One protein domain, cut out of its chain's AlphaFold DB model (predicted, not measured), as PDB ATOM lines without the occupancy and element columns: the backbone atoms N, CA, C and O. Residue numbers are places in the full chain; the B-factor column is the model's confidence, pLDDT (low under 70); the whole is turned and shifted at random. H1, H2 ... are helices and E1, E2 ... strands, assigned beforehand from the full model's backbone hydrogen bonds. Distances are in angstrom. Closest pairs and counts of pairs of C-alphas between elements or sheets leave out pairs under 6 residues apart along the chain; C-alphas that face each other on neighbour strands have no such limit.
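AT A GLANCE: This is residues 240 to 374 of the 386 residues of the protein "meckelin-like" of Lingula unguis (UniProt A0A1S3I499). Little of this domain is regular structure: long loops run out from one strongly twisted antiparallel sheet of five strands, and two short helices are off the sheet. The printed part has 135 residues, 45 in named elements, along the chain E1 E2 H1 H2 E3 E4 E5; the class is mixed. It is only just compact, close to loose: radius of gyration of the C-alphas 16.6 A, spans 48 by 38 by 32 A.

IN THESE COORDINATES: E3, residues 326 to 335, is 28.0 A long. E1, residues 263 to 270, 22.8 A, begins at C-alpha (35.838, -51.608, -31.397). E2 is residues 275 to 280, E4 341 to 345, H1 293 to 300, H2 314 to 318. E5, 371 to 373, ends at C-alpha (21.339, -43.011, -41.078).

HOW THE PARTS SIT: E3 has E1 on one side (N 267 and O 329, 2.9 A), E4 and E5 on the other (N 332 and O 344, 2.8 A; N 328 and O 372, 2.8 A). E2 forms a hairpin with E1 (N 266 and O 279, 2.8 A). H1 and H2 are apart. Within hydrogen-bond range are every O i to N i+4 pair in H2, and 2 of 4 in H1.

THE WHOLE: The C-alphas farthest apart, of Asp 315 and Ser 338, are 49.9 A apart. The printed part has no cut. Long links join E2 to H1, H1 to H2 and E4 to E5. Residues 353 to 361 have pLDDT under 70.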
ATOM      1  N   ASN A 240      38.081 -28.332 -33.038       92.19
ATOM      2  CA  ASN A 240      38.113 -28.579 -31.595       92.19
ATOM      3  C   ASN A 240      37.581 -29.972 -31.238       92.19
ATOM      4  O   ASN A 240      38.111 -30.607 -30.333       92.19
ATOM      5  N   VAL A 241      36.556 -30.449 -31.955       92.31
ATOM      6  CA  VAL A 241      36.022 -31.808 -31.775       92.31
ATOM      7  C   VAL A 241      37.049 -32.865 -32.193       92.31
ATOM      8  O   VAL A 241      37.178 -33.890 -31.532       92.31
ATOM      9  N   LEU A 242      37.786 -32.630 -33.284       91.38
ATOM     10  CA  LEU A 242      38.807 -33.554 -33.797       91.38
ATOM     11  C   LEU A 242      40.103 -33.554 -32.981       91.38
ATOM     12  O   LEU A 242      40.770 -34.583 -32.915       91.38
ATOM     13  N   ASP A 243      40.460 -32.417 -32.386       92.94
ATOM     14  CA  ASP A 243      41.662 -32.255 -31.560       92.94
ATOM     15  C   ASP A 243      41.467 -32.779 -30.117       92.94
ATOM     16  O   ASP A 243      42.408 -32.749 -29.318       92.94
ATOM     17  N   ASP A 244      40.267 -33.252 -29.756       92.69
ATOM     18  CA  ASP A 244      40.001 -33.838 -28.440       92.69
ATOM     19  C   ASP A 244      40.866 -35.094 -28.209       92.69
ATOM     20  O   ASP A 244      40.970 -36.001 -29.034       92.69
ATOM     21  N   THR A 245      41.489 -35.151 -27.033       91.88
ATOM     22  CA  THR A 245      42.421 -36.206 -26.606       91.88
ATOM     23  C   THR A 245      41.788 -37.200 -25.626       91.88
ATOM     24  O   THR A 245      42.487 -37.949 -24.945       91.88
ATOM     25  N   GLY A 246      40.453 -37.244 -25.547       90.75
ATOM     26  CA  GLY A 246      39.713 -38.120 -24.636       90.75
ATOM     27  C   GLY A 246      39.926 -39.625 -24.856       90.75
ATOM     28  O   GLY A 246      39.701 -40.416 -23.935       90.75
ATOM     29  N   ILE A 247      40.401 -40.038 -26.037       93.50
ATOM     30  CA  ILE A 247      40.809 -41.421 -26.321       93.50
ATOM     31  C   ILE A 247      42.277 -41.593 -25.917       93.50
ATOM     32  O   ILE A 247      43.181 -41.097 -26.579       93.50
ATOM     33  N   THR A 248      42.519 -42.345 -24.844       93.62
ATOM     34  CA  THR A 248      43.870 -42.546 -24.273       93.62
ATOM     35  C   THR A 248      44.511 -43.887 -24.637       93.62
ATOM     36  O   THR A 248      45.629 -44.165 -24.212       93.62
ATOM     37  N   GLN A 249      43.811 -44.736 -25.393       93.38
ATOM     38  CA  GLN A 249      44.307 -46.056 -25.780       93.38
ATOM     39  C   GLN A 249      45.216 -45.983 -27.011       93.38
ATOM     40  O   GLN A 249      44.814 -45.458 -28.048       93.38
ATOM     41  N   ASP A 250      46.370 -46.649 -26.934       92.94
ATOM     42  CA  ASP A 250      47.240 -46.873 -28.088       92.94
ATOM     43  C   ASP A 250      46.709 -47.991 -28.998       92.94
ATOM     44  O   ASP A 250      46.376 -49.101 -28.548       92.94
ATOM     45  N   TYR A 251      46.687 -47.708 -30.302       94.75
ATOM     46  CA  TYR A 251      46.324 -48.651 -31.357       94.75
ATOM     47  C   TYR A 251      47.526 -48.999 -32.233       94.75
ATOM     48  O   TYR A 251      48.402 -48.175 -32.492       94.75
ATOM     49  N   TYR A 252      47.556 -50.241 -32.714       95.31
ATOM     50  CA  TYR A 252      48.715 -50.799 -33.407       95.31
ATOM     51  C   TYR A 252      48.314 -51.367 -34.761       95.31
ATOM     52  O   TYR A 252      47.358 -52.128 -34.868       95.31
ATOM     53  N   VAL A 253      49.094 -51.057 -35.796       94.81
ATOM     54  CA  VAL A 253      48.847 -51.558 -37.160       94.81
ATOM     55  C   VAL A 253      49.039 -53.080 -37.249       94.81
ATOM     56  O   VAL A 253      48.395 -53.744 -38.055       94.81
ATOM     57  N   SER A 254      49.903 -53.652 -36.400       94.12
ATOM     58  CA  SER A 254      50.179 -55.092 -36.384       94.12
ATOM     59  C   SER A 254      48.921 -55.910 -36.039       94.12
ATOM     60  O   SER A 254      48.454 -55.823 -34.900       94.12
ATOM     61  N   PRO A 255      48.398 -56.760 -36.947       88.94
ATOM     62  CA  PRO A 255      47.139 -57.484 -36.730       88.94
ATOM     63  C   PRO A 255      47.164 -58.494 -35.578       88.94
ATOM     64  O   PRO A 255      46.115 -58.908 -35.090       88.94
ATOM     65  N   SER A 256      48.352 -58.921 -35.145       91.19
ATOM     66  CA  SER A 256      48.513 -59.829 -34.008       91.19
ATOM     67  C   SER A 256      48.445 -59.115 -32.657       91.19
ATOM     68  O   SER A 256      48.397 -59.779 -31.623       91.19
ATOM     69  N   HIS A 257      48.477 -57.779 -32.638       94.62
ATOM     70  CA  HIS A 257      48.398 -57.011 -31.402       94.62
ATOM     71  C   HIS A 257      46.962 -56.991 -30.858       94.62
ATOM     72  O   HIS A 257      45.997 -56.929 -31.624       94.62
ATOM     73  N   ALA A 258      46.812 -56.991 -29.529       88.81
ATOM     74  CA  ALA A 258      45.503 -57.002 -28.869       88.81
ATOM     75  C   ALA A 258      44.650 -55.765 -29.221       88.81
ATOM     76  O   ALA A 258      43.449 -55.879 -29.454       88.81
ATOM     77  N   ASN A 259      45.299 -54.604 -29.343       92.94
ATOM     78  CA  ASN A 259      44.686 -53.321 -29.716       92.94
ATOM     79  C   ASN A 259      44.885 -52.988 -31.204       92.94
ATOM     80  O   ASN A 259      45.236 -51.866 -31.560       92.94
ATOM     81  N   SER A 260      44.735 -53.979 -32.080       95.12
ATOM     82  CA  SER A 260      44.882 -53.781 -33.528       95.12
ATOM     83  C   SER A 260      43.568 -53.489 -34.256       95.12
ATOM     84  O   SER A 260      43.567 -53.188 -35.445       95.12
ATOM     85  N   LYS A 261      42.436 -53.550 -33.549       95.06
ATOM     86  CA  LYS A 261      41.099 -53.326 -34.111       95.06
ATOM     87  C   LYS A 261      40.373 -52.214 -33.376       95.06
ATOM     88  O   LYS A 261      40.405 -52.165 -32.146       95.06
ATOM     89  N   LEU A 262      39.675 -51.380 -34.135       95.44
ATOM     90  CA  LEU A 262      38.724 -50.410 -33.614       95.44
ATOM     91  C   LEU A 262      37.452 -51.150 -33.195       95.44
ATOM     92  O   LEU A 262      36.825 -51.839 -34.002       95.44
ATOM     93  N   LYS A 263      37.077 -51.028 -31.923       96.25
ATOM     94  CA  LYS A 263      35.838 -51.608 -31.397       96.25
ATOM     95  C   LYS A 263      34.730 -50.574 -31.488       96.25
ATOM     96  O   LYS A 263      34.484 -49.832 -30.542       96.25
ATOM     97  N   LEU A 264      34.106 -50.499 -32.652       97.25
ATOM     98  CA  LEU A 264      32.988 -49.595 -32.873       97.25
ATOM     99  C   LEU A 264      31.680 -50.227 -32.385       97.25
ATOM    100  O   LEU A 264      31.420 -51.409 -32.619       97.25
ATOM    101  N   ILE A 265      30.862 -49.429 -31.710       98.12
ATOM    102  CA  ILE A 265      29.542 -49.792 -31.196       98.12
ATOM    103  C   ILE A 265      28.558 -48.731 -31.664       98.12
ATOM    104  O   ILE A 265      28.844 -47.540 -31.577       98.12
ATOM    105  N   VAL A 266      27.389 -49.150 -32.132       98.12
ATOM    106  CA  VAL A 266      26.299 -48.242 -32.483       98.12
ATOM    107  C   VAL A 266      25.130 -48.401 -31.528       98.12
ATOM    108  O   VAL A 266      24.721 -49.517 -31.208       98.12
ATOM    109  N   ALA A 267      24.568 -47.281 -31.089       98.00
ATOM    110  CA  ALA A 267      23.237 -47.236 -30.503       98.00
ATOM    111  C   ALA A 267      22.217 -47.057 -31.629       98.00
ATOM    112  O   ALA A 267      22.324 -46.107 -32.403       98.00
ATOM    113  N   LYS A 268      21.254 -47.977 -31.734       98.25
ATOM    114  CA  LYS A 268      20.278 -48.004 -32.829       98.25
ATOM    115  C   LYS A 268      18.924 -47.468 -32.391       98.25
ATOM    116  O   LYS A 268      18.428 -47.837 -31.325       98.25
ATOM    117  N   TYR A 269      18.287 -46.685 -33.252       98.31
ATOM    118  CA  TYR A 269      16.947 -46.152 -33.028       98.31
ATOM    119  C   TYR A 269      16.070 -46.362 -34.262       98.31
ATOM    120  O   TYR A 269      16.508 -46.151 -35.393       98.31
ATOM    121  N   ALA A 270      14.825 -46.775 -34.039       97.75
ATOM    122  CA  ALA A 270      13.808 -46.842 -35.080       97.75
ATOM    123  C   ALA A 270      13.281 -45.443 -35.422       97.75
ATOM    124  O   ALA A 270      13.407 -44.509 -34.628       97.75
ATOM    125  N   LEU A 271      12.605 -45.323 -36.567       96.75
ATOM    126  CA  LEU A 271      11.969 -44.085 -37.022       96.75
ATOM    127  C   LEU A 271      11.093 -43.416 -35.950       96.75
ATOM    128  O   LEU A 271      11.201 -42.214 -35.725       96.75
ATOM    129  N   ASN A 272      10.299 -44.202 -35.223       95.69
ATOM    130  CA  ASN A 272       9.417 -43.738 -34.148       95.69
ATOM    131  C   ASN A 272      10.132 -43.455 -32.808       95.69
ATOM    132  O   ASN A 272       9.479 -43.469 -31.766       95.69
ATOM    133  N   GLY A 273      11.461 -43.312 -32.808       96.94
ATOM    134  CA  GLY A 273      12.256 -42.994 -31.621       96.94
ATOM    135  C   GLY A 273      12.519 -44.171 -30.674       96.94
ATOM    136  O   GLY A 273      13.151 -43.990 -29.632       96.94
ATOM    137  N   THR A 274      12.058 -45.385 -30.996       98.00
ATOM    138  CA  THR A 274      12.299 -46.570 -30.153       98.00
ATOM    139  C   THR A 274      13.777 -46.936 -30.158       98.00
ATOM    140  O   THR A 274      14.365 -47.120 -31.222       98.00
ATOM    141  N   PHE A 275      14.375 -47.094 -28.975       97.81
ATOM    142  CA  PHE A 275      15.731 -47.619 -28.846       97.81
ATOM    143  C   PHE A 275      15.750 -49.123 -29.141       97.81
ATOM    144  O   PHE A 275      15.069 -49.904 -28.479       97.81
ATOM    145  N   LEU A 276      16.534 -49.519 -30.139       98.06
ATOM    146  CA  LEU A 276      16.634 -50.897 -30.622       98.06
ATOM    147  C   LEU A 276      17.786 -51.675 -29.971       98.06
ATOM    148  O   LEU A 276      17.883 -52.885 -30.157       98.06
ATOM    149  N   GLY A 277      18.649 -50.995 -29.214       97.81
ATOM    150  CA  GLY A 277      19.778 -51.600 -28.516       97.81
ATOM    151  C   GLY A 277      21.138 -51.119 -29.014       97.81
ATOM    152  O   GLY A 277      21.252 -50.365 -29.983       97.81
ATOM    153  N   LEU A 278      22.174 -51.572 -28.308       97.81
ATOM    154  CA  LEU A 278      23.566 -51.421 -28.715       97.81
ATOM    155  C   LEU A 278      23.976 -52.612 -29.581       97.81
ATOM    156  O   LEU A 278      23.651 -53.755 -29.255       97.81
ATOM    157  N   GLU A 279      24.723 -52.354 -30.646       97.62
ATOM    158  CA  GLU A 279      25.269 -53.387 -31.523       97.62
ATOM    159  C   GLU A 279      26.749 -53.121 -31.801       97.62
ATOM    160  O   GLU A 279      27.149 -51.988 -32.066       97.62
ATOM    161  N   ASN A 280      27.567 -54.173 -31.758       97.25
ATOM    162  CA  ASN A 280      28.947 -54.091 -32.224       97.25
ATOM    163  C   ASN A 280      28.951 -53.963 -33.744       97.25
ATOM    164  O   ASN A 280      28.395 -54.817 -34.431       97.25
ATOM    165  N   VAL A 281      29.643 -52.957 -34.269       96.81
ATOM    166  CA  VAL A 281      29.815 -52.811 -35.713       96.81
ATOM    167  C   VAL A 281      30.670 -53.968 -36.208       96.81
ATOM    168  O   VAL A 281      31.846 -54.071 -35.864       96.81
ATOM    169  N   THR A 282      30.079 -54.849 -37.010       94.44
ATOM    170  CA  THR A 282      30.769 -55.955 -37.681       94.44
ATOM    171  C   THR A 282      30.094 -56.230 -39.016       94.44
ATOM    172  O   THR A 282      28.913 -55.960 -39.178       94.44
ATOM    173  N   GLY A 283      30.821 -56.777 -39.985       92.56
ATOM    174  CA  GLY A 283      30.232 -57.135 -41.268       92.56
ATOM    175  C   GLY A 283      29.562 -55.937 -41.944       92.56
ATOM    176  O   GLY A 283      30.203 -54.920 -42.210       92.56
ATOM    177  N   ASP A 284      28.272 -56.087 -42.211       90.38
ATOM    178  CA  ASP A 284      27.410 -55.147 -42.918       90.38
ATOM    179  C   ASP A 284      26.694 -54.128 -42.014       90.38
ATOM    180  O   ASP A 284      25.997 -53.271 -42.548       90.38
ATOM    181  N   THR A 285      26.915 -54.113 -40.684       93.81
ATOM    182  CA  THR A 285      26.221 -53.184 -39.754       93.81
ATOM    183  C   THR A 285      26.218 -51.728 -40.247       93.81
ATOM    184  O   THR A 285      25.210 -51.039 -40.129       93.81
ATOM    185  N   LEU A 286      27.348 -51.252 -40.793       94.00
ATOM    186  CA  LEU A 286      27.499 -49.898 -41.344       94.00
ATOM    187  C   LEU A 286      27.878 -49.887 -42.838       94.00
ATOM    188  O   LEU A 286      28.444 -48.910 -43.325       94.00
ATOM    189  N   GLN A 287      27.627 -50.978 -43.566       91.56
ATOM    190  CA  GLN A 287      28.035 -51.121 -44.967       91.56
ATOM    191  C   GLN A 287      26.871 -51.630 -45.817       91.56
ATOM    192  O   GLN A 287      26.328 -52.695 -45.556       91.56
ATOM    193  N   ILE A 288      26.523 -50.898 -46.877       91.81
ATOM    194  CA  ILE A 288      25.437 -51.295 -47.795       91.81
ATOM    195  C   ILE A 288      25.872 -52.470 -48.686       91.81
ATOM    196  O   ILE A 288      25.074 -53.346 -49.022       91.81
ATOM    197  N   CYS A 289      27.149 -52.495 -49.074       91.50
ATOM    198  CA  CYS A 289      27.690 -53.543 -49.925       91.50
ATOM    199  C   CYS A 289      27.793 -54.878 -49.187       91.50
ATOM    200  O   CYS A 289      28.475 -54.993 -48.170       91.50
ATOM    201  N   SER A 290      27.189 -55.916 -49.765       89.31
ATOM    202  CA  SER A 290      27.337 -57.284 -49.278       89.31
ATOM    203  C   SER A 290      28.743 -57.825 -49.543       89.31
ATOM    204  O   SER A 290      29.397 -57.501 -50.536       89.31
ATOM    205  N   GLY A 291      29.207 -58.710 -48.667       88.25
ATOM    206  CA  GLY A 291      30.539 -59.285 -48.754       88.25
ATOM    207  C   GLY A 291      30.747 -60.400 -47.742       88.25
ATOM    208  O   GLY A 291      29.914 -60.634 -46.870       88.25
ATOM    209  N   ASN A 292      31.877 -61.103 -47.832       92.00
ATOM    210  CA  ASN A 292      32.236 -62.037 -46.769       92.00
ATOM    211  C   ASN A 292      32.700 -61.273 -45.517       92.00
ATOM    212  O   ASN A 292      33.308 -60.206 -45.608       92.00
ATOM    213  N   LEU A 293      32.467 -61.863 -44.343       92.81
ATOM    214  CA  LEU A 293      32.727 -61.222 -43.052       92.81
ATOM    215  C   LEU A 293      34.189 -60.771 -42.877       92.81
ATOM    216  O   LEU A 293      34.444 -59.748 -42.249       92.81
ATOM    217  N   LYS A 294      35.159 -61.506 -43.439       91.62
ATOM    218  CA  LYS A 294      36.585 -61.150 -43.355       91.62
ATOM    219  C   LYS A 294      36.891 -59.861 -44.120       91.62
ATOM    220  O   LYS A 294      37.649 -59.038 -43.621       91.62
ATOM    221  N   MET A 295      36.315 -59.709 -45.310       91.75
ATOM    222  CA  MET A 295      36.463 -58.518 -46.144       91.75
ATOM    223  C   MET A 295      35.804 -57.310 -45.482       91.75
ATOM    224  O   MET A 295      36.462 -56.296 -45.296       91.75
ATOM    225  N   LEU A 296      34.548 -57.447 -45.052       94.62
ATOM    226  CA  LEU A 296      33.803 -56.350 -44.434       94.62
ATOM    227  C   LEU A 296      34.444 -55.886 -43.116       94.62
ATOM    228  O   LEU A 296      34.583 -54.689 -42.876       94.62
ATOM    229  N   ASN A 297      34.932 -56.822 -42.295       94.44
ATOM    230  CA  ASN A 297      35.627 -56.494 -41.047       94.44
ATOM    231  C   ASN A 297      37.028 -55.896 -41.247       94.44
ATOM    232  O   ASN A 297      37.615 -55.431 -40.269       94.44
ATOM    233  N   ALA A 298      37.582 -55.892 -42.466       93.44
ATOM    234  CA  ALA A 298      38.859 -55.228 -42.727       93.44
ATOM    235  C   ALA A 298      38.772 -53.710 -42.493       93.44
ATOM    236  O   ALA A 298      39.769 -53.105 -42.108       93.44
ATOM    237  N   ALA A 299      37.577 -53.116 -42.622       93.00
ATOM    238  CA  ALA A 299      37.318 -51.709 -42.315       93.00
ATOM    239  C   ALA A 299      37.586 -51.331 -40.844       93.00
ATOM    240  O   ALA A 299      37.820 -50.169 -40.533       93.00
ATOM    241  N   LEU A 300      37.563 -52.308 -39.929       95.06
ATOM    242  CA  LEU A 300      37.761 -52.097 -38.489       95.06
ATOM    243  C   LEU A 300      39.216 -52.316 -38.053       95.06
ATOM    244  O   LEU A 300      39.550 -52.142 -36.880       95.06
ATOM    245  N   GLN A 301      40.086 -52.741 -38.969       95.25
ATOM    246  CA  GLN A 301      41.496 -52.965 -38.685       95.25
ATOM    247  C   GLN A 301      42.233 -51.623 -38.659       95.25
ATOM    248  O   GLN A 301      42.252 -50.886 -39.647       95.25
ATOM    249  N   PHE A 302      42.883 -51.314 -37.538       94.81
ATOM    250  CA  PHE A 302      43.593 -50.050 -37.386       94.81
ATOM    251  C   PHE A 302      44.739 -49.933 -38.401       94.81
ATOM    252  O   PHE A 302      45.487 -50.885 -38.629       94.81
ATOM    253  N   GLY A 303      44.861 -48.756 -39.020       92.19
ATOM    254  CA  GLY A 303      45.868 -48.480 -40.048       92.19
ATOM    255  C   GLY A 303      45.603 -49.139 -41.407       92.19
ATOM    256  O   GLY A 303      46.505 -49.171 -42.240       92.19
ATOM    257  N   THR A 304      44.401 -49.673 -41.646       91.25
ATOM    258  CA  THR A 304      44.034 -50.255 -42.945       91.25
ATOM    259  C   THR A 304      43.353 -49.221 -43.831       91.25
ATOM    260  O   THR A 304      42.340 -48.638 -43.454       91.25
ATOM    261  N   THR A 305      43.873 -49.024 -45.042       91.56
ATOM    262  CA  THR A 305      43.135 -48.335 -46.105       91.56
ATOM    263  C   THR A 305      42.094 -49.292 -46.672       91.56
ATOM    264  O   THR A 305      42.442 -50.348 -47.201       91.56
ATOM    265  N   TYR A 306      40.821 -48.932 -46.555       90.00
ATOM    266  CA  TYR A 306      39.698 -49.755 -46.988       90.00
ATOM    267  C   TYR A 306      38.867 -49.016 -48.036       90.00
ATOM    268  O   TYR A 306      38.547 -47.843 -47.871       90.00
ATOM    269  N   SER A 307      38.515 -49.713 -49.113       91.44
ATOM    270  CA  SER A 307      37.575 -49.237 -50.124       91.44
ATOM    271  C   SER A 307      36.790 -50.431 -50.647       91.44
ATOM    272  O   SER A 307      37.376 -51.453 -51.010       91.44
ATOM    273  N   LEU A 308      35.466 -50.310 -50.652       90.44
ATOM    274  CA  LEU A 308      34.551 -51.310 -51.183       90.44
ATOM    275  C   LEU A 308      33.547 -50.611 -52.095       90.44
ATOM    276  O   LEU A 308      32.982 -49.580 -51.734       90.44
ATOM    277  N   SER A 309      33.326 -51.175 -53.278       93.31
ATOM    278  CA  SER A 309      32.357 -50.669 -54.248       93.31
ATOM    279  C   SER A 309      31.507 -51.817 -54.770       93.31
ATOM    280  O   SER A 309      32.018 -52.898 -55.063       93.31
ATOM    281  N   CYS A 310      30.207 -51.579 -54.883       93.38
ATOM    282  CA  CYS A 310      29.231 -52.530 -55.394       93.38
ATOM    283  C   CYS A 310      28.100 -51.778 -56.111       93.38
ATOM    284  O   CYS A 310      27.991 -50.558 -56.005       93.38
ATOM    285  N   GLN A 311      27.263 -52.514 -56.838       93.94
ATOM    286  CA  GLN A 311      26.019 -51.994 -57.402       93.94
ATOM    287  C   GLN A 311      24.852 -52.424 -56.517       93.94
ATOM    288  O   GLN A 311      24.786 -53.582 -56.105       93.94
ATOM    289  N   VAL A 312      23.941 -51.495 -56.244       92.12
ATOM    290  CA  VAL A 312      22.730 -51.726 -55.450       92.12
ATOM    291  C   VAL A 312      21.534 -51.323 -56.303       92.12
ATOM    292  O   VAL A 312      21.586 -50.300 -56.986       92.12
ATOM    293  N   SER A 313      20.479 -52.139 -56.308       92.56
ATOM    294  CA  SER A 313      19.248 -51.800 -57.025       92.56
ATOM    295  C   SER A 313      18.519 -50.660 -56.316       92.56
ATOM    296  O   SER A 313      18.429 -50.653 -55.090       92.56
ATOM    297  N   MET A 314      17.941 -49.728 -57.077       89.75
ATOM    298  CA  MET A 314      17.088 -48.682 -56.503       89.75
ATOM    299  C   MET A 314      15.874 -49.297 -55.794       89.75
ATOM    300  O   MET A 314      15.536 -48.875 -54.695       89.75
ATOM    301  N   ASP A 315      15.266 -50.329 -56.390       92.12
ATOM    302  CA  ASP A 315      14.105 -51.024 -55.818       92.12
ATOM    303  C   ASP A 315      14.442 -51.673 -54.475       92.12
ATOM    304  O   ASP A 315      13.623 -51.670 -53.560       92.12
ATOM    305  N   ASP A 316      15.674 -52.173 -54.333       91.88
ATOM    306  CA  ASP A 316      16.130 -52.747 -53.072       91.88
ATOM    307  C   ASP A 316      16.164 -51.687 -51.967       91.88
ATOM    308  O   ASP A 316      15.719 -51.967 -50.861       91.88
ATOM    309  N   LEU A 317      16.655 -50.471 -52.249       91.81
ATOM    310  CA  LEU A 317      16.742 -49.382 -51.262       91.81
ATOM    311  C   LEU A 317      15.363 -48.950 -50.730       91.81
ATOM    312  O   LEU A 317      15.263 -48.451 -49.607       91.81
ATOM    313  N   TRP A 318      14.303 -49.172 -51.509       91.50
ATOM    314  CA  TRP A 318      12.920 -48.925 -51.099       91.50
ATOM    315  C   TRP A 318      12.272 -50.107 -50.358       91.50
ATOM    316  O   TRP A 318      11.224 -49.916 -49.742       91.50
ATOM    317  N   ASP A 319      12.878 -51.301 -50.360       92.19
ATOM    318  CA  ASP A 319      12.401 -52.447 -49.578       92.19
ATOM    319  C   ASP A 319      12.802 -52.301 -48.105       92.19
ATOM    320  O   ASP A 319      13.936 -52.559 -47.700       92.19
ATOM    321  N   GLU A 320      11.832 -51.927 -47.278       91.44
ATOM    322  CA  GLU A 320      11.992 -51.714 -45.837       91.44
ATOM    323  C   GLU A 320      12.423 -52.964 -45.065       91.44
ATOM    324  O   GLU A 320      12.993 -52.846 -43.981       91.44
ATOM    325  N   ASN A 321      12.156 -54.161 -45.597       91.31
ATOM    326  CA  ASN A 321      12.591 -55.403 -44.961       91.31
ATOM    327  C   ASN A 321      14.073 -55.660 -45.224       91.31
ATOM    328  O   ASN A 321      14.765 -56.216 -44.372       91.31
ATOM    329  N   LYS A 322      14.552 -55.269 -46.410       91.00
ATOM    330  CA  LYS A 322      15.949 -55.424 -46.814       91.00
ATOM    331  C   LYS A 322      16.822 -54.316 -46.234       91.00
ATOM    332  O   LYS A 322      17.886 -54.597 -45.691       91.00
ATOM    333  N   TYR A 323      16.350 -53.077 -46.321       92.50
ATOM    334  CA  TYR A 323      17.037 -51.886 -45.847       92.50
ATOM    335  C   TYR A 323      16.102 -51.039 -44.972       92.50
ATOM    336  O   TYR A 323      15.529 -50.047 -45.431       92.50
ATOM    337  N   PRO A 324      15.924 -51.409 -43.694       93.62
ATOM    338  CA  PRO A 324      15.141 -50.600 -42.773       93.62
ATOM    339  C   PRO A 324      15.838 -49.258 -42.503       93.62
ATOM    340  O   PRO A 324      17.056 -49.203 -42.316       93.62
ATOM    341  N   LEU A 325      15.060 -48.175 -42.409       96.06
ATOM    342  CA  LEU A 325      15.560 -46.890 -41.919       96.06
ATOM    343  C   LEU A 325      15.885 -46.999 -40.421       96.06
ATOM    344  O   LEU A 325      14.990 -47.061 -39.571       96.06
ATOM    345  N   ILE A 326      17.180 -46.998 -40.113       97.38
ATOM    346  CA  ILE A 326      17.729 -47.048 -38.756       97.38
ATOM    347  C   ILE A 326      18.634 -45.841 -38.539       97.38
ATOM    348  O   ILE A 326      19.460 -45.505 -39.390       97.38
ATOM    349  N   PHE A 327      18.494 -45.225 -37.370       98.06
ATOM    350  CA  PHE A 327      19.364 -44.153 -36.910       98.06
ATOM    351  C   PHE A 327      20.428 -44.717 -35.973       98.06
ATOM    352  O   PHE A 327      20.127 -45.548 -35.112       98.06
ATOM    353  N   TYR A 328      21.655 -44.235 -36.124       98.00
ATOM    354  CA  TYR A 328      22.833 -44.707 -35.414       98.00
ATOM    355  C   TYR A 328      23.507 -43.555 -34.680       98.00
ATOM    356  O   TYR A 328      23.793 -42.534 -35.298       98.00
ATOM    357  N   ASP A 329      23.829 -43.759 -33.403       97.62
ATOM    358  CA  ASP A 329      24.849 -42.971 -32.705       97.62
ATOM    359  C   ASP A 329      26.102 -43.848 -32.557       97.62
ATOM    360  O   ASP A 329      26.026 -44.942 -31.989       97.62
ATOM    361  N   LEU A 330      27.246 -43.398 -33.083       97.44
ATOM    362  CA  LEU A 330      28.483 -44.185 -33.132       97.44
ATOM    363  C   LEU A 330      29.392 -43.923 -31.927       97.44
ATOM    364  O   LEU A 330      29.627 -42.783 -31.519       97.44
ATOM    365  N   TYR A 331      29.955 -45.001 -31.392       97.81
ATOM    366  CA  TYR A 331      30.876 -44.990 -30.266       97.81
ATOM    367  C   TYR A 331      32.104 -45.854 -30.548       97.81
ATOM    368  O   TYR A 331      32.008 -46.911 -31.167       97.81
ATOM    369  N   LEU A 332      33.252 -45.434 -30.030       97.25
ATOM    370  CA  LEU A 332      34.453 -46.242 -29.908       97.25
ATOM    371  C   LEU A 332      34.544 -46.764 -28.478       97.25
ATOM    372  O   LEU A 332      34.634 -45.988 -27.527       97.25
ATOM    373  N   GLU A 333      34.559 -48.080 -28.324       96.94
ATOM    374  CA  GLU A 333      34.922 -48.707 -27.065       96.94
ATOM    375  C   GLU A 333      36.445 -48.796 -26.937       96.94
ATOM    376  O   GLU A 333      37.122 -49.378 -27.787       96.94
ATOM    377  N   PHE A 334      36.978 -48.272 -25.838       95.50
ATOM    378  CA  PHE A 334      38.398 -48.353 -25.516       95.50
ATOM    379  C   PHE A 334      38.615 -48.569 -24.014       95.50
ATOM    380  O   PHE A 334      37.724 -48.344 -23.194       95.50
ATOM    381  N   THR A 335      39.805 -49.030 -23.657       94.50
ATOM    382  CA  THR A 335      40.272 -49.133 -22.278       94.50
ATOM    383  C   THR A 335      41.169 -47.938 -21.992       94.50
ATOM    384  O   THR A 335      42.157 -47.731 -22.693       94.50
ATOM    385  N   ASP A 336      40.825 -47.139 -20.987       92.31
ATOM    386  CA  ASP A 336      41.620 -45.969 -20.623       92.31
ATOM    387  C   ASP A 336      42.905 -46.331 -19.862       92.31
ATOM    388  O   ASP A 336      43.161 -47.491 -19.527       92.31
ATOM    389  N   SER A 337      43.711 -45.318 -19.543       88.56
ATOM    390  CA  SER A 337      44.962 -45.480 -18.790       88.56
ATOM    391  C   SER A 337      44.791 -46.087 -17.389       88.56
ATOM    392  O   SER A 337      45.758 -46.605 -16.833       88.56
ATOM    393  N   SER A 338      43.579 -46.062 -16.820       90.62
ATOM    394  CA  SER A 338      43.257 -46.698 -15.537       90.62
ATOM    395  C   SER A 338      42.827 -48.164 -15.674       90.62
ATOM    396  O   SER A 338      42.622 -48.846 -14.670       90.62
ATOM    397  N   GLY A 339      42.700 -48.669 -16.906       89.19
ATOM    398  CA  GLY A 339      42.179 -50.002 -17.194       89.19
ATOM    399  C   GLY A 339      40.648 -50.064 -17.267       89.19
ATOM    400  O   GLY A 339      40.091 -51.155 -17.404       89.19
ATOM    401  N   ALA A 340      39.952 -48.926 -17.189       94.00
ATOM    402  CA  ALA A 340      38.499 -48.866 -17.249       94.00
ATOM    403  C   ALA A 340      38.009 -48.857 -18.702       94.00
ATOM    404  O   ALA A 340      38.518 -48.117 -19.545       94.00
ATOM    405  N   ARG A 341      36.975 -49.652 -18.995       94.38
ATOM    406  CA  ARG A 341      36.292 -49.617 -20.297       94.38
ATOM    407  C   ARG A 341      35.439 -48.356 -20.397       94.38
ATOM    408  O   ARG A 341      34.634 -48.086 -19.506       94.38
ATOM    409  N   LYS A 342      35.594 -47.617 -21.491       95.44
ATOM    410  CA  LYS A 342      34.871 -46.381 -21.795       95.44
ATOM    411  C   LYS A 342      34.318 -46.416 -23.213       95.44
ATOM    412  O   LYS A 342      34.867 -47.077 -24.091       95.44
ATOM    413  N   LEU A 343      33.233 -45.675 -23.417       95.38
ATOM    414  CA  LEU A 343      32.698 -45.360 -24.734       95.38
ATOM    415  C   LEU A 343      33.027 -43.907 -25.048       95.38
ATOM    416  O   LEU A 343      32.681 -43.015 -24.275       95.38
ATOM    417  N   TYR A 344      33.679 -43.682 -26.180       95.50
ATOM    418  CA  TYR A 344      33.903 -42.355 -26.732       95.50
ATOM    419  C   TYR A 344      32.948 -42.132 -27.897       95.50
ATOM    420  O   TYR A 344      32.836 -42.983 -28.773       95.50
ATOM    421  N   ALA A 345      32.245 -41.007 -27.914       95.56
ATOM    422  CA  ALA A 345      31.381 -40.644 -29.027       95.56
ATOM    423  C   ALA A 345      32.211 -40.344 -30.281       95.56
ATOM    424  O   ALA A 345      33.057 -39.458 -30.238       95.56
ATOM    425  N   VAL A 346      31.968 -41.044 -31.389       95.56
ATOM    426  CA  VAL A 346      32.704 -40.790 -32.635       95.56
ATOM    427  C   VAL A 346      31.984 -39.688 -33.416       95.56
ATOM    428  O   VAL A 346      30.821 -39.885 -33.776       95.56
ATOM    429  N   PRO A 347      32.634 -38.541 -33.685       94.06
ATOM    430  CA  PRO A 347      32.048 -37.499 -34.514       94.06
ATOM    431  C   PRO A 347      31.905 -37.982 -35.959       94.06
ATOM    432  O   PRO A 347      32.810 -38.609 -36.512       94.06
ATOM    433  N   VAL A 348      30.768 -37.668 -36.571       92.00
ATOM    434  CA  VAL A 348      30.460 -37.992 -37.964       92.00
ATOM    435  C   VAL A 348      30.374 -36.694 -38.754       92.00
ATOM    436  O   VAL A 348      29.674 -35.760 -38.364       92.00
ATOM    437  N   LEU A 349      31.104 -36.631 -39.864       88.31
ATOM    438  CA  LEU A 349      30.982 -35.550 -40.834       88.31
ATOM    439  C   LEU A 349      30.031 -35.999 -41.940       88.31
ATOM    440  O   LEU A 349      30.252 -37.030 -42.572       88.31
ATOM    441  N   ILE A 350      28.983 -35.216 -42.174       84.38
ATOM    442  CA  ILE A 350      28.018 -35.456 -43.243       84.38
ATOM    443  C   ILE A 350      28.201 -34.350 -44.283       84.38
ATOM    444  O   ILE A 350      27.767 -33.212 -44.096       84.38
ATOM    445  N   GLU A 351      28.863 -34.688 -45.383       79.62
ATOM    446  CA  GLU A 351      29.350 -33.715 -46.372       79.62
ATOM    447  C   GLU A 351      28.215 -32.965 -47.099       79.62
ATOM    448  O   GLU A 351      28.397 -31.836 -47.554       79.62
ATOM    449  N   ASN A 352      27.011 -33.544 -47.158       71.31
ATOM    450  CA  ASN A 352      25.854 -32.985 -47.862       71.31
ATOM    451  C   ASN A 352      24.925 -32.098 -47.002       71.31
ATOM    452  O   ASN A 352      23.938 -31.591 -47.537       71.31
ATOM    453  N   ILE A 353      25.220 -31.857 -45.713       65.88
ATOM    454  CA  ILE A 353      24.404 -30.978 -44.835       65.88
ATOM    455  C   ILE A 353      24.384 -29.524 -45.334       65.88
ATOM    456  O   ILE A 353      23.355 -28.853 -45.299       65.88
ATOM    457  N   ASP A 354      25.525 -29.040 -45.822       60.59
ATOM    458  CA  ASP A 354      25.696 -27.683 -46.345       60.59
ATOM    459  C   ASP A 354      26.771 -27.705 -47.439       60.59
ATOM    460  O   ASP A 354      27.969 -27.599 -47.170       60.59
ATOM    461  N   SER A 355      26.333 -27.880 -48.689       52.59
ATOM    462  CA  SER A 355      27.225 -27.943 -49.859       52.59
ATOM    463  C   SER A 355      28.123 -26.710 -50.023       52.59
ATOM    464  O   SER A 355      29.098 -26.774 -50.761       52.59
ATOM    465  N   THR A 356      27.823 -25.599 -49.337       50.62
ATOM    466  CA  THR A 356      28.618 -24.365 -49.404       50.62
ATOM    467  C   THR A 356      29.671 -24.246 -48.300       50.62
ATOM    468  O   THR A 356      30.606 -23.464 -48.454       50.62
ATOM    469  N   LYS A 357      29.556 -25.026 -47.213       51.44
ATOM    470  CA  LYS A 357      30.454 -24.964 -46.043       51.44
ATOM    471  C   LYS A 357      31.352 -26.186 -45.869       51.44
ATOM    472  O   LYS A 357      32.398 -26.087 -45.240       51.44
ATOM    473  N   HIS A 358      30.997 -27.328 -46.454       51.88
ATOM    474  CA  HIS A 358      31.826 -28.541 -46.378       51.88
ATOM    475  C   HIS A 358      32.829 -28.679 -47.532       51.88
ATOM    476  O   HIS A 358      33.659 -29.580 -47.520       51.88
ATOM    477  N   THR A 359      32.805 -27.769 -48.512       50.72
ATOM    478  CA  THR A 359      33.805 -27.704 -49.592       50.72
ATOM    479  C   THR A 359      35.116 -27.040 -49.166       50.72
ATOM    480  O   THR A 359      36.092 -27.079 -49.914       50.72
ATOM    481  N   ALA A 360      35.162 -26.412 -47.987       53.47
ATOM    482  CA  ALA A 360      36.382 -25.821 -47.466       53.47
ATOM    483  C   ALA A 360      37.249 -26.908 -46.812       53.47
ATOM    484  O   ALA A 360      36.820 -27.617 -45.904       53.47
ATOM    485  N   THR A 361      38.525 -26.969 -47.189       63.69
ATOM    486  CA  THR A 361      39.597 -27.704 -46.485       63.69
ATOM    487  C   THR A 361      39.804 -27.255 -45.024       63.69
ATOM    488  O   THR A 361      40.774 -27.655 -44.385       63.69
ATOM    489  N   ASN A 362      38.935 -26.386 -44.499       78.94
ATOM    490  CA  ASN A 362      39.008 -25.788 -43.181       78.94
ATOM    491  C   ASN A 362      38.132 -26.562 -42.182       78.94
ATOM    492  O   ASN A 362      36.915 -26.390 -42.137       78.94
ATOM    493  N   GLN A 363      38.768 -27.379 -41.343       84.50
ATOM    494  CA  GLN A 363      38.094 -28.169 -40.305       84.50
ATOM    495  C   GLN A 363      37.338 -27.316 -39.273       84.50
ATOM    496  O   GLN A 363      36.457 -27.826 -38.586       84.50
ATOM    497  N   GLU A 364      37.641 -26.022 -39.154       84.81
ATOM    498  CA  GLU A 364      36.916 -25.111 -38.259       84.81
ATOM    499  C   GLU A 364      35.475 -24.845 -38.723       84.81
ATOM    500  O   GLU A 364      34.614 -24.519 -37.909       84.81
ATOM    501  N   GLU A 365      35.180 -25.010 -40.012       79.25
ATOM    502  CA  GLU A 365      33.834 -24.802 -40.565       79.25
ATOM    503  C   GLU A 365      32.975 -26.069 -40.519       79.25
ATOM    504  O   GLU A 365      31.765 -26.016 -40.741       79.25
ATOM    505  N   TRP A 366      33.586 -27.216 -40.210       82.81
ATOM    506  CA  TRP A 366      32.894 -28.494 -40.188       82.81
ATOM    507  C   TRP A 366      31.913 -28.566 -39.029       82.81
ATOM    508  O   TRP A 366      32.257 -28.303 -37.871       82.81
ATOM    509  N   LYS A 367      30.693 -29.008 -39.339       82.62
ATOM    510  CA  LYS A 367      29.717 -29.362 -38.322       82.62
ATOM    511  C   LYS A 367      29.760 -30.859 -38.049       82.62
ATOM    512  O   LYS A 367      29.305 -31.657 -38.862       82.62
ATOM    513  N   MET A 368      30.256 -31.222 -36.870       88.25
ATOM    514  CA  MET A 368      30.274 -32.614 -36.431       88.25
ATOM    515  C   MET A 368      28.925 -33.031 -35.858       88.25
ATOM    516  O   MET A 368      28.384 -32.385 -34.954       88.25
ATOM    517  N   THR A 369      28.404 -34.141 -36.363       91.06
ATOM    518  CA  THR A 369      27.161 -34.761 -35.907       91.06
ATOM    519  C   THR A 369      27.467 -36.047 -35.141       91.06
ATOM    520  O   THR A 369      28.602 -36.521 -35.095       91.06
ATOM    521  N   ARG A 370      26.455 -36.590 -34.466       93.19
ATOM    522  CA  ARG A 370      26.531 -37.880 -33.762       93.19
ATOM    523  C   ARG A 370      25.573 -38.895 -34.331       93.19
ATOM    524  O   ARG A 370      25.946 -40.057 -34.479       93.19
ATOM    525  N   ARG A 371      24.350 -38.446 -34.620       95.50
ATOM    526  CA  ARG A 371      23.316 -39.289 -35.199       95.50
ATOM    527  C   ARG A 371      23.415 -39.262 -36.715       95.50
ATOM    528  O   ARG A 371      23.621 -38.208 -37.307       95.50
ATOM    529  N   PHE A 372      23.253 -40.417 -37.340       95.19
ATOM    530  CA  PHE A 372      23.165 -40.537 -38.791       95.19
ATOM    531  C   PHE A 372      22.317 -41.747 -39.189       95.19
ATOM    532  O   PHE A 372      21.976 -42.583 -38.355       95.19
ATOM    533  N   PHE A 373      21.966 -41.840 -40.465       95.25
ATOM    534  CA  PHE A 373      21.339 -43.011 -41.078       95.25
ATOM    535  C   PHE A 373      22.044 -43.302 -42.406       95.25
ATOM    536  O   PHE A 373      22.748 -42.442 -42.935       95.25
ATOM    537  N   LEU A 374      21.879 -44.514 -42.934       93.44
ATOM    538  CA  LEU A 374      22.476 -44.905 -44.218       93.44
ATOM    539  C   LEU A 374      21.487 -44.808 -45.381       93.44
ATOM    540  O   LEU A 374      21.883 -44.503 -46.501       93.44
TER     541      LEU A 374